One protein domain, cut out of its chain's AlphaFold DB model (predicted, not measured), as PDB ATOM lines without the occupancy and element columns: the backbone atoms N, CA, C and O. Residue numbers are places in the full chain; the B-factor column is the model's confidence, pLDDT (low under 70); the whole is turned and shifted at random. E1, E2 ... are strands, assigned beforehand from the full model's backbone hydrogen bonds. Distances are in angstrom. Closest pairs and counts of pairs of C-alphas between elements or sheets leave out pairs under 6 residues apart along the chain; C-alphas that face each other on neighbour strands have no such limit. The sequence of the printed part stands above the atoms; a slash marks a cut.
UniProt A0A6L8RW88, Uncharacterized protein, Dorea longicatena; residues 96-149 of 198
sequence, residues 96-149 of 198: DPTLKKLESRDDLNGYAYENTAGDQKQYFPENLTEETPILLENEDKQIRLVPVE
ATOM      1  N   ASP A  96      28.806  17.386  -8.026       93.81
ATOM      2  CA  ASP A  96      29.375  16.759  -6.838       93.81
ATOM      3  C   ASP A  96      28.664  17.287  -5.582       93.81
ATOM      4  O   ASP A  96      28.982  18.382  -5.098       93.81
ATOM      5  N   PRO A  97      27.702  16.517  -5.035       86.81
ATOM      6  CA  PRO A  97      26.944  16.910  -3.855       86.81
ATOM      7  C   PRO A  97      27.742  16.743  -2.554       86.81
ATOM      8  O   PRO A  97      27.202  16.994  -1.475       86.81
ATOM      9  N   THR A  98      28.996  16.274  -2.607       95.75
ATOM     10  CA  THR A  98      29.833  16.205  -1.408       95.75
ATOM     11  C   THR A  98      30.075  17.596  -0.835       95.75
ATOM     12  O   THR A  98      30.017  18.611  -1.529       95.75
ATOM     13  N   LEU A  99      30.332  17.635   0.470       95.56
ATOM     14  CA  LEU A  99      30.560  18.872   1.197       95.56
ATOM     15  C   LEU A  99      32.048  19.058   1.462       95.56
ATOM     16  O   LEU A  99      32.720  18.159   1.979       95.56
ATOM     17  N   LYS A 100      32.538  20.259   1.184       96.31
ATOM     18  CA  LYS A 100      33.861  20.725   1.594       96.31
ATOM     19  C   LYS A 100      33.718  21.841   2.619       96.31
ATOM     20  O   LYS A 100      32.676  22.486   2.720       96.31
ATOM     21  N   LYS A 101      34.766  22.053   3.414       96.88
ATOM     22  CA  LYS A 101      34.780  23.135   4.400       96.88
ATOM     23  C   LYS A 101      34.717  24.483   3.681       96.88
ATOM     24  O   LYS A 101      35.427  24.685   2.700       96.88
ATOM     25  N   LEU A 102      33.867  25.373   4.179       95.06
ATOM     26  CA  LEU A 102      33.709  26.718   3.653       95.06
ATOM     27  C   LEU A 102      34.934  27.567   4.017       95.06
ATOM     28  O   LEU A 102      35.373  27.592   5.170       95.06
ATOM     29  N   GLU A 103      35.470  28.269   3.024       92.31
ATOM     30  CA  GLU A 103      36.505  29.279   3.233       92.31
ATOM     31  C   GLU A 103      35.902  30.539   3.867       92.31
ATOM     32  O   GLU A 103      34.752  30.893   3.617       92.31
ATOM     33  N   SER A 104      36.676  31.230   4.705       89.19
ATOM     34  CA  SER A 104      36.168  32.367   5.483       89.19
ATOM     35  C   SER A 104      35.632  33.488   4.583       89.19
ATOM     36  O   SER A 104      36.357  34.019   3.740       89.19
ATOM     37  N   ARG A 105      34.361  33.856   4.792       90.69
ATOM     38  CA  ARG A 105      33.656  34.942   4.102       90.69
ATOM     39  C   ARG A 105      32.726  35.685   5.065       90.69
ATOM     40  O   ARG A 105      32.061  35.057   5.886       90.69
ATOM     41  N   ASP A 106      32.664  37.010   4.947       89.81
ATOM     42  CA  ASP A 106      31.918  37.872   5.879       89.81
ATOM     43  C   ASP A 106      30.389  37.713   5.770       89.81
ATOM     44  O   ASP A 106      29.669  37.843   6.762       89.81
ATOM     45  N   ASP A 107      29.892  37.416   4.570       90.19
ATOM     46  CA  ASP A 107      28.475  37.227   4.242       90.19
ATOM     47  C   ASP A 107      27.922  35.863   4.685       90.19
ATOM     48  O   ASP A 107      26.711  35.709   4.831       90.19
ATOM     49  N   LEU A 108      28.802  34.897   4.958       93.00
ATOM     50  CA  LEU A 108      28.452  33.517   5.309       93.00
ATOM     51  C   LEU A 108      28.919  33.139   6.722       93.00
ATOM     52  O   LEU A 108      29.177  31.974   7.029       93.00
ATOM     53  N   ASN A 109      29.004  34.127   7.613       90.75
ATOM     54  CA  ASN A 109      29.281  33.885   9.025       90.75
ATOM     55  C   ASN A 109      28.216  32.955   9.638       90.75
ATOM     56  O   ASN A 109      27.023  33.239   9.578       90.75
ATOM     57  N   GLY A 110      28.662  31.847  10.237       92.06
ATOM     58  CA  GLY A 110      27.796  30.795  10.790       92.06
ATOM     59  C   GLY A 110      27.686  29.546   9.909       92.06
ATOM     60  O   GLY A 110      27.296  28.485  10.401       92.06
ATOM     61  N   TYR A 111      28.105  29.630   8.645       96.38
ATOM     62  CA  TYR A 111      28.190  28.480   7.749       96.38
ATOM     63  C   TYR A 111      29.568  27.824   7.819       96.38
ATOM     64  O   TYR A 111      30.587  28.489   8.000       96.38
ATOM     65  N   ALA A 112      29.592  26.501   7.683       96.69
ATOM     66  CA  ALA A 112      30.802  25.702   7.849       96.69
ATOM     67  C   ALA A 112      31.171  24.896   6.606       96.69
ATOM     68  O   ALA A 112      32.344  24.559   6.428       96.69
ATOM     69  N   TYR A 113      30.199  24.602   5.743       97.06
ATOM     70  CA  TYR A 113      30.406  23.781   4.560       97.06
ATOM     71  C   TYR A 113      29.707  24.355   3.334       97.06
ATOM     72  O   TYR A 113      28.664  24.999   3.453       97.06
ATOM     73  N   GLU A 114      30.268  24.063   2.165       95.88
ATOM     74  CA  GLU A 114      29.646  24.290   0.861       95.88
ATOM     75  C   GLU A 114      29.741  23.036  -0.018       95.88
ATOM     76  O   GLU A 114      30.592  22.171   0.217       95.88
ATOM     77  N   ASN A 115      28.878  22.930  -1.030       95.50
ATOM     78  CA  ASN A 115      28.980  21.865  -2.026       95.50
ATOM     79  C   ASN A 115      30.285  21.965  -2.833       95.50
ATOM     80  O   ASN A 115      30.787  23.054  -3.131       95.50
ATOM     81  N   THR A 116      30.836  20.810  -3.202       94.69
ATOM     82  CA  THR A 116      32.112  20.724  -3.919       94.69
ATOM     83  C   THR A 116      32.002  21.261  -5.347       94.69
ATOM     84  O   THR A 116      32.812  22.112  -5.725       94.69
ATOM     85  N   ALA A 117      31.004  20.812  -6.119       93.19
ATOM     86  CA  ALA A 117      30.790  21.252  -7.498       93.19
ATOM     87  C   ALA A 117      29.301  21.332  -7.863       93.19
ATOM     88  O   ALA A 117      28.488  20.505  -7.449       93.19
ATOM     89  N   GLY A 118      28.961  22.342  -8.656       93.00
ATOM     90  CA  GLY A 118      27.619  22.615  -9.158       93.00
ATOM     91  C   GLY A 118      27.520  24.044  -9.685       93.00
ATOM     92  O   GLY A 118      28.319  24.906  -9.307       93.00
ATOM     93  N   ASP A 119      26.530  24.280 -10.535       93.19
ATOM     94  CA  ASP A 119      26.106  25.603 -11.009       93.19
ATOM     95  C   ASP A 119      25.375  26.411  -9.920       93.19
ATOM     96  O   ASP A 119      25.307  27.636  -9.978       93.19
ATOM     97  N   GLN A 120      24.883  25.726  -8.888       93.19
ATOM     98  CA  GLN A 120      24.233  26.302  -7.714       93.19
ATOM     99  C   GLN A 120      25.068  26.077  -6.455       93.19
ATOM    100  O   GLN A 120      25.761  25.060  -6.303       93.19
ATOM    101  N   LYS A 121      24.978  27.026  -5.520       93.69
ATOM    102  CA  LYS A 121      25.676  26.956  -4.235       93.69
ATOM    103  C   LYS A 121      24.736  26.527  -3.128       93.69
ATOM    104  O   LYS A 121      23.602  26.987  -3.037       93.69
ATOM    105  N   GLN A 122      25.225  25.639  -2.275       95.94
ATOM    106  CA  GLN A 122      24.522  25.171  -1.089       95.94
ATOM    107  C   GLN A 122      25.446  25.337   0.108       95.94
ATOM    108  O   GLN A 122      26.560  24.818   0.083       95.94
ATOM    109  N   TYR A 123      24.983  26.024   1.150       96.56
ATOM    110  CA  TYR A 123      25.746  26.263   2.368       96.56
ATOM    111  C   TYR A 123      25.081  25.598   3.565       96.56
ATOM    112  O   TYR A 123      23.883  25.764   3.816       96.56
ATOM    113  N   PHE A 124      25.894  24.870   4.329       96.94
ATOM    114  CA  PHE A 124      25.458  24.139   5.511       96.94
ATOM    115  C   PHE A 124      26.143  24.691   6.766       96.94
ATOM    116  O   PHE A 124      27.373  24.842   6.786       96.94
ATOM    117  N   PRO A 125      25.378  24.982   7.829       96.38
ATOM    118  CA  PRO A 125      25.939  25.367   9.114       96.38
ATOM    119  C   PRO A 125      26.483  24.165   9.888       96.38
ATOM    120  O   PRO A 125      26.118  23.019   9.631       96.38
ATOM    121  N   GLU A 126      27.322  24.429  10.892       94.56
ATOM    122  CA  GLU A 126      27.688  23.413  11.893       94.56
ATOM    123  C   GLU A 126      26.473  22.986  12.727       94.56
ATOM    124  O   GLU A 126      26.331  21.815  13.071       94.56
ATOM    125  N   ASN A 127      25.587  23.938  13.036       92.25
ATOM    126  CA  ASN A 127      24.360  23.708  13.788       92.25
ATOM    127  C   ASN A 127      23.184  24.341  13.043       92.25
ATOM    128  O   ASN A 127      23.176  25.548  12.810       92.25
ATOM    129  N   LEU A 128      22.189  23.527  12.693       92.12
ATOM    130  CA  LEU A 128      20.975  23.992  12.028       92.12
ATOM    131  C   LEU A 128      20.068  24.710  13.033       92.12
ATOM    132  O   LEU A 128      19.588  24.095  13.984       92.12
ATOM    133  N   THR A 129      19.837  26.005  12.822       91.38
ATOM    134  CA  THR A 129      19.016  26.857  13.700       91.38
ATOM    135  C   THR A 129      18.132  27.789  12.874       91.38
ATOM    136  O   THR A 129      18.292  27.876  11.658       91.38
ATOM    137  N   GLU A 130      17.203  28.501  13.518       89.94
ATOM    138  CA  GLU A 130      16.389  29.511  12.828       89.94
ATOM    139  C   GLU A 130      17.246  30.639  12.229       89.94
ATOM    140  O   GLU A 130      17.018  31.074  11.102       89.94
ATOM    141  N   GLU A 131      18.275  31.065  12.965       91.19
ATOM    142  CA  GLU A 131      19.191  32.143  12.571       91.19
ATOM    143  C   GLU A 131      20.212  31.691  11.521       91.19
ATOM    144  O   GLU A 131      20.691  32.485  10.714       91.19
ATOM    145  N   THR A 132      20.573  30.406  11.527       93.94
ATOM    146  CA  THR A 132      21.497  29.810  10.556       93.94
ATOM    147  C   THR A 132      20.836  28.603   9.889       93.94
ATOM    148  O   THR A 132      21.047  27.463  10.320       93.94
ATOM    149  N   PRO A 133      19.979  28.852   8.880       95.56
ATOM    150  CA  PRO A 133      19.298  27.802   8.129       95.56
ATOM    151  C   PRO A 133      20.238  27.129   7.119       95.56
ATOM    152  O   PRO A 133      21.401  27.501   7.000       95.56
ATOM    153  N   ILE A 134      19.738  26.163   6.346       97.06
ATOM    154  CA  ILE A 134      20.432  25.743   5.115       97.06
ATOM    155  C   ILE A 134      20.162  26.796   4.039       97.06
ATOM    156  O   ILE A 134      19.014  27.217   3.856       97.06
ATOM    157  N   LEU A 135      21.211  27.203   3.329       96.12
ATOM    158  CA  LEU A 135      21.162  28.248   2.311       96.12
ATOM    159  C   LEU A 135      21.387  27.652   0.929       96.12
ATOM    160  O   LEU A 135      22.368  26.942   0.727       96.12
ATOM    161  N   LEU A 136      20.511  27.954  -0.021       96.94
ATOM    162  CA  LEU A 136      20.694  27.601  -1.422       96.94
ATOM    163  C   LEU A 136      20.697  28.887  -2.238       96.94
ATOM    164  O   LEU A 136      19.754  29.673  -2.140       96.94
ATOM    165  N   GLU A 137      21.739  29.096  -3.031       95.19
ATOM    166  CA  GLU A 137      21.925  30.286  -3.855       95.19
ATOM    167  C   GLU A 137      22.043  29.908  -5.328       95.19
ATOM    168  O   GLU A 137      22.782  28.995  -5.709       95.19
ATOM    169  N   ASN A 138      21.305  30.643  -6.152       94.06
ATOM    170  CA  ASN A 138      21.368  30.577  -7.602       94.06
ATOM    171  C   ASN A 138      21.277  32.012  -8.136       94.06
ATOM    172  O   ASN A 138      20.231  32.648  -8.007       94.06
ATOM    173  N   GLU A 139      22.379  32.510  -8.697       90.81
ATOM    174  CA  GLU A 139      22.521  33.892  -9.169       90.81
ATOM    175  C   GLU A 139      22.124  34.923  -8.091       90.81
ATOM    176  O   GLU A 139      22.792  35.043  -7.066       90.81
ATOM    177  N   ASP A 140      21.048  35.681  -8.310       92.44
ATOM    178  CA  ASP A 140      20.509  36.691  -7.396       92.44
ATOM    179  C   ASP A 140      19.401  36.150  -6.475       92.44
ATOM    180  O   ASP A 140      18.795  36.899  -5.701       92.44
ATOM    181  N   LYS A 141      19.121  34.845  -6.548       95.81
ATOM    182  CA  LYS A 141      18.041  34.179  -5.821       95.81
ATOM    183  C   LYS A 141      18.594  33.336  -4.694       95.81
ATOM    184  O   LYS A 141      19.623  32.674  -4.818       95.81
ATOM    185  N   GLN A 142      17.841  33.306  -3.604       95.62
ATOM    186  CA  GLN A 142      18.199  32.545  -2.423       95.62
ATOM    187  C   GLN A 142      16.972  31.840  -1.853       95.62
ATOM    188  O   GLN A 142      15.906  32.440  -1.707       95.62
ATOM    189  N   ILE A 143      17.141  30.570  -1.500       97.06
ATOM    190  CA  ILE A 143      16.176  29.774  -0.744       97.06
ATOM    191  C   ILE A 143      16.797  29.464   0.618       97.06
ATOM    192  O   ILE A 143      17.974  29.120   0.716       97.06
ATOM    193  N   ARG A 144      15.998  29.596   1.678       95.44
ATOM    194  CA  ARG A 144      16.394  29.284   3.056       95.44
ATOM    195  C   ARG A 144      15.512  28.172   3.592       95.44
ATOM    196  O   ARG A 144      14.291  28.322   3.612       95.44
ATOM    197  N   LEU A 145      16.124  27.085   4.044       96.00
ATOM    198  CA  LEU A 145      15.419  25.991   4.705       96.00
ATOM    199  C   LEU A 145      15.612  26.135   6.210       96.00
ATOM    200  O   LEU A 145      16.629  25.723   6.775       96.00
ATOM    201  N   VAL A 146      14.640  26.794   6.828       94.81
ATOM    202  CA  VAL A 146      14.629  27.096   8.256       94.81
ATOM    203  C   VAL A 146      14.007  25.911   8.997       94.81
ATOM    204  O   VAL A 146      12.925  25.466   8.602       94.81
ATOM    205  N   PRO A 147      14.658  25.369  10.041       91.00
ATOM    206  CA  PRO A 147      14.023  24.353  10.865       91.00
ATOM    207  C   PRO A 147      12.790  24.957  11.540       91.00
ATOM    208  O   PRO A 147      12.852  26.049  12.094       91.00
ATOM    209  N   VAL A 148      11.677  24.232  11.510       86.56
ATOM    210  CA  VAL A 148      10.503  24.545  12.324       86.56
ATOM    211  C   VAL A 148      10.397  23.493  13.413       86.56
ATOM    212  O   VAL A 148      10.507  22.294  13.141       86.56
ATOM    213  N   GLU A 149      10.206  23.927  14.656       77.19
ATOM    214  CA  GLU A 149       9.881  22.997  15.728       77.19
ATOM    215  C   GLU A 149       8.549  22.317  15.387       77.19
ATOM    216  O   GLU A 149       7.496  22.951  15.291       77.19
TER     217      GLU A 149
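Overview. This is residues 96 to 149 of the 198 residues of an uncharacterized protein of Dorea longicatena (UniProt A0A6L8RW88). One strongly twisted, curled sheet of five short strands makes up the body, its strands side by side in the order in which they follow along the chain, E1, E2, E3, E4, E5, with E3 in the middle. The loop of residues 102 to 110 and the loop of residues 126 to 133 join strands at the same end of the sheet's hairpins as two wider turns, and residues 146 to 149 run on past E5 as a short tail. The printed part has 54 residues with no named helix and five named strands, all antiparallel, and the class is all strand. It is compact, with a radius of gyration of the C-alphas of 10.8 A and spans of 31 by 22 by 21 A.

Along the chain. E3, residues 121 to 125, has its centre 1.7 A from the mean of the C-alphas. E2, residues 111 to 117, is the longest strand, 17.1 A from first to last C-alpha. E4 takes residues 134 to 138 and measures 13.6 A. E1, residues 96 to 101, measures 14.0 A and begins at C-alpha 96, at (29.375, 16.759, -6.838). E5, residues 141 to 145, ends at C-alpha 145, at (15.419, 25.991, 4.705).

Arrangement. The five strands form a meander, each strand the antiparallel neighbour of the one before. E3 and E4 form a hairpin with 165 degrees between their directions; the C-alphas of Gln 122 and Leu 136 face each other at 4.5 A, and N 123 and O 135 are within hydrogen-bond range at 2.8 A. E2 and E3 form a hairpin at 148 degrees, with N 124 and O 113 within hydrogen-bond range at 2.9 A. The pairing of E3 is staggered: it pairs with E4 over residues 121 to 123 and with E2 over residues 123 to 125. The edge strand E1 forms a hairpin with E2 at 143 degrees, where N 100 and O 114 are 2.9 A apart, within hydrogen-bond range. At the other edge, E5 forms a hairpin with E4 at 162 degrees, with N 143 and O 136 within hydrogen-bond range at 2.8 A. E1 and E5 are apart. From edge to edge the strands' lines turn by 79 degrees and the way across the sheet turns by 63 degrees.

Size, cuts and confidence. The two C-alphas farthest apart, those of Asp 119 and Glu 149, are 31.4 A from each other. The links E2 to E3 and E4 to E5 are tight, those from E1 to E2 and from E3 to E4 are short, and none is long. The printed part has no cut. Its mean pLDDT is 93.5, and no printed residue is under 70.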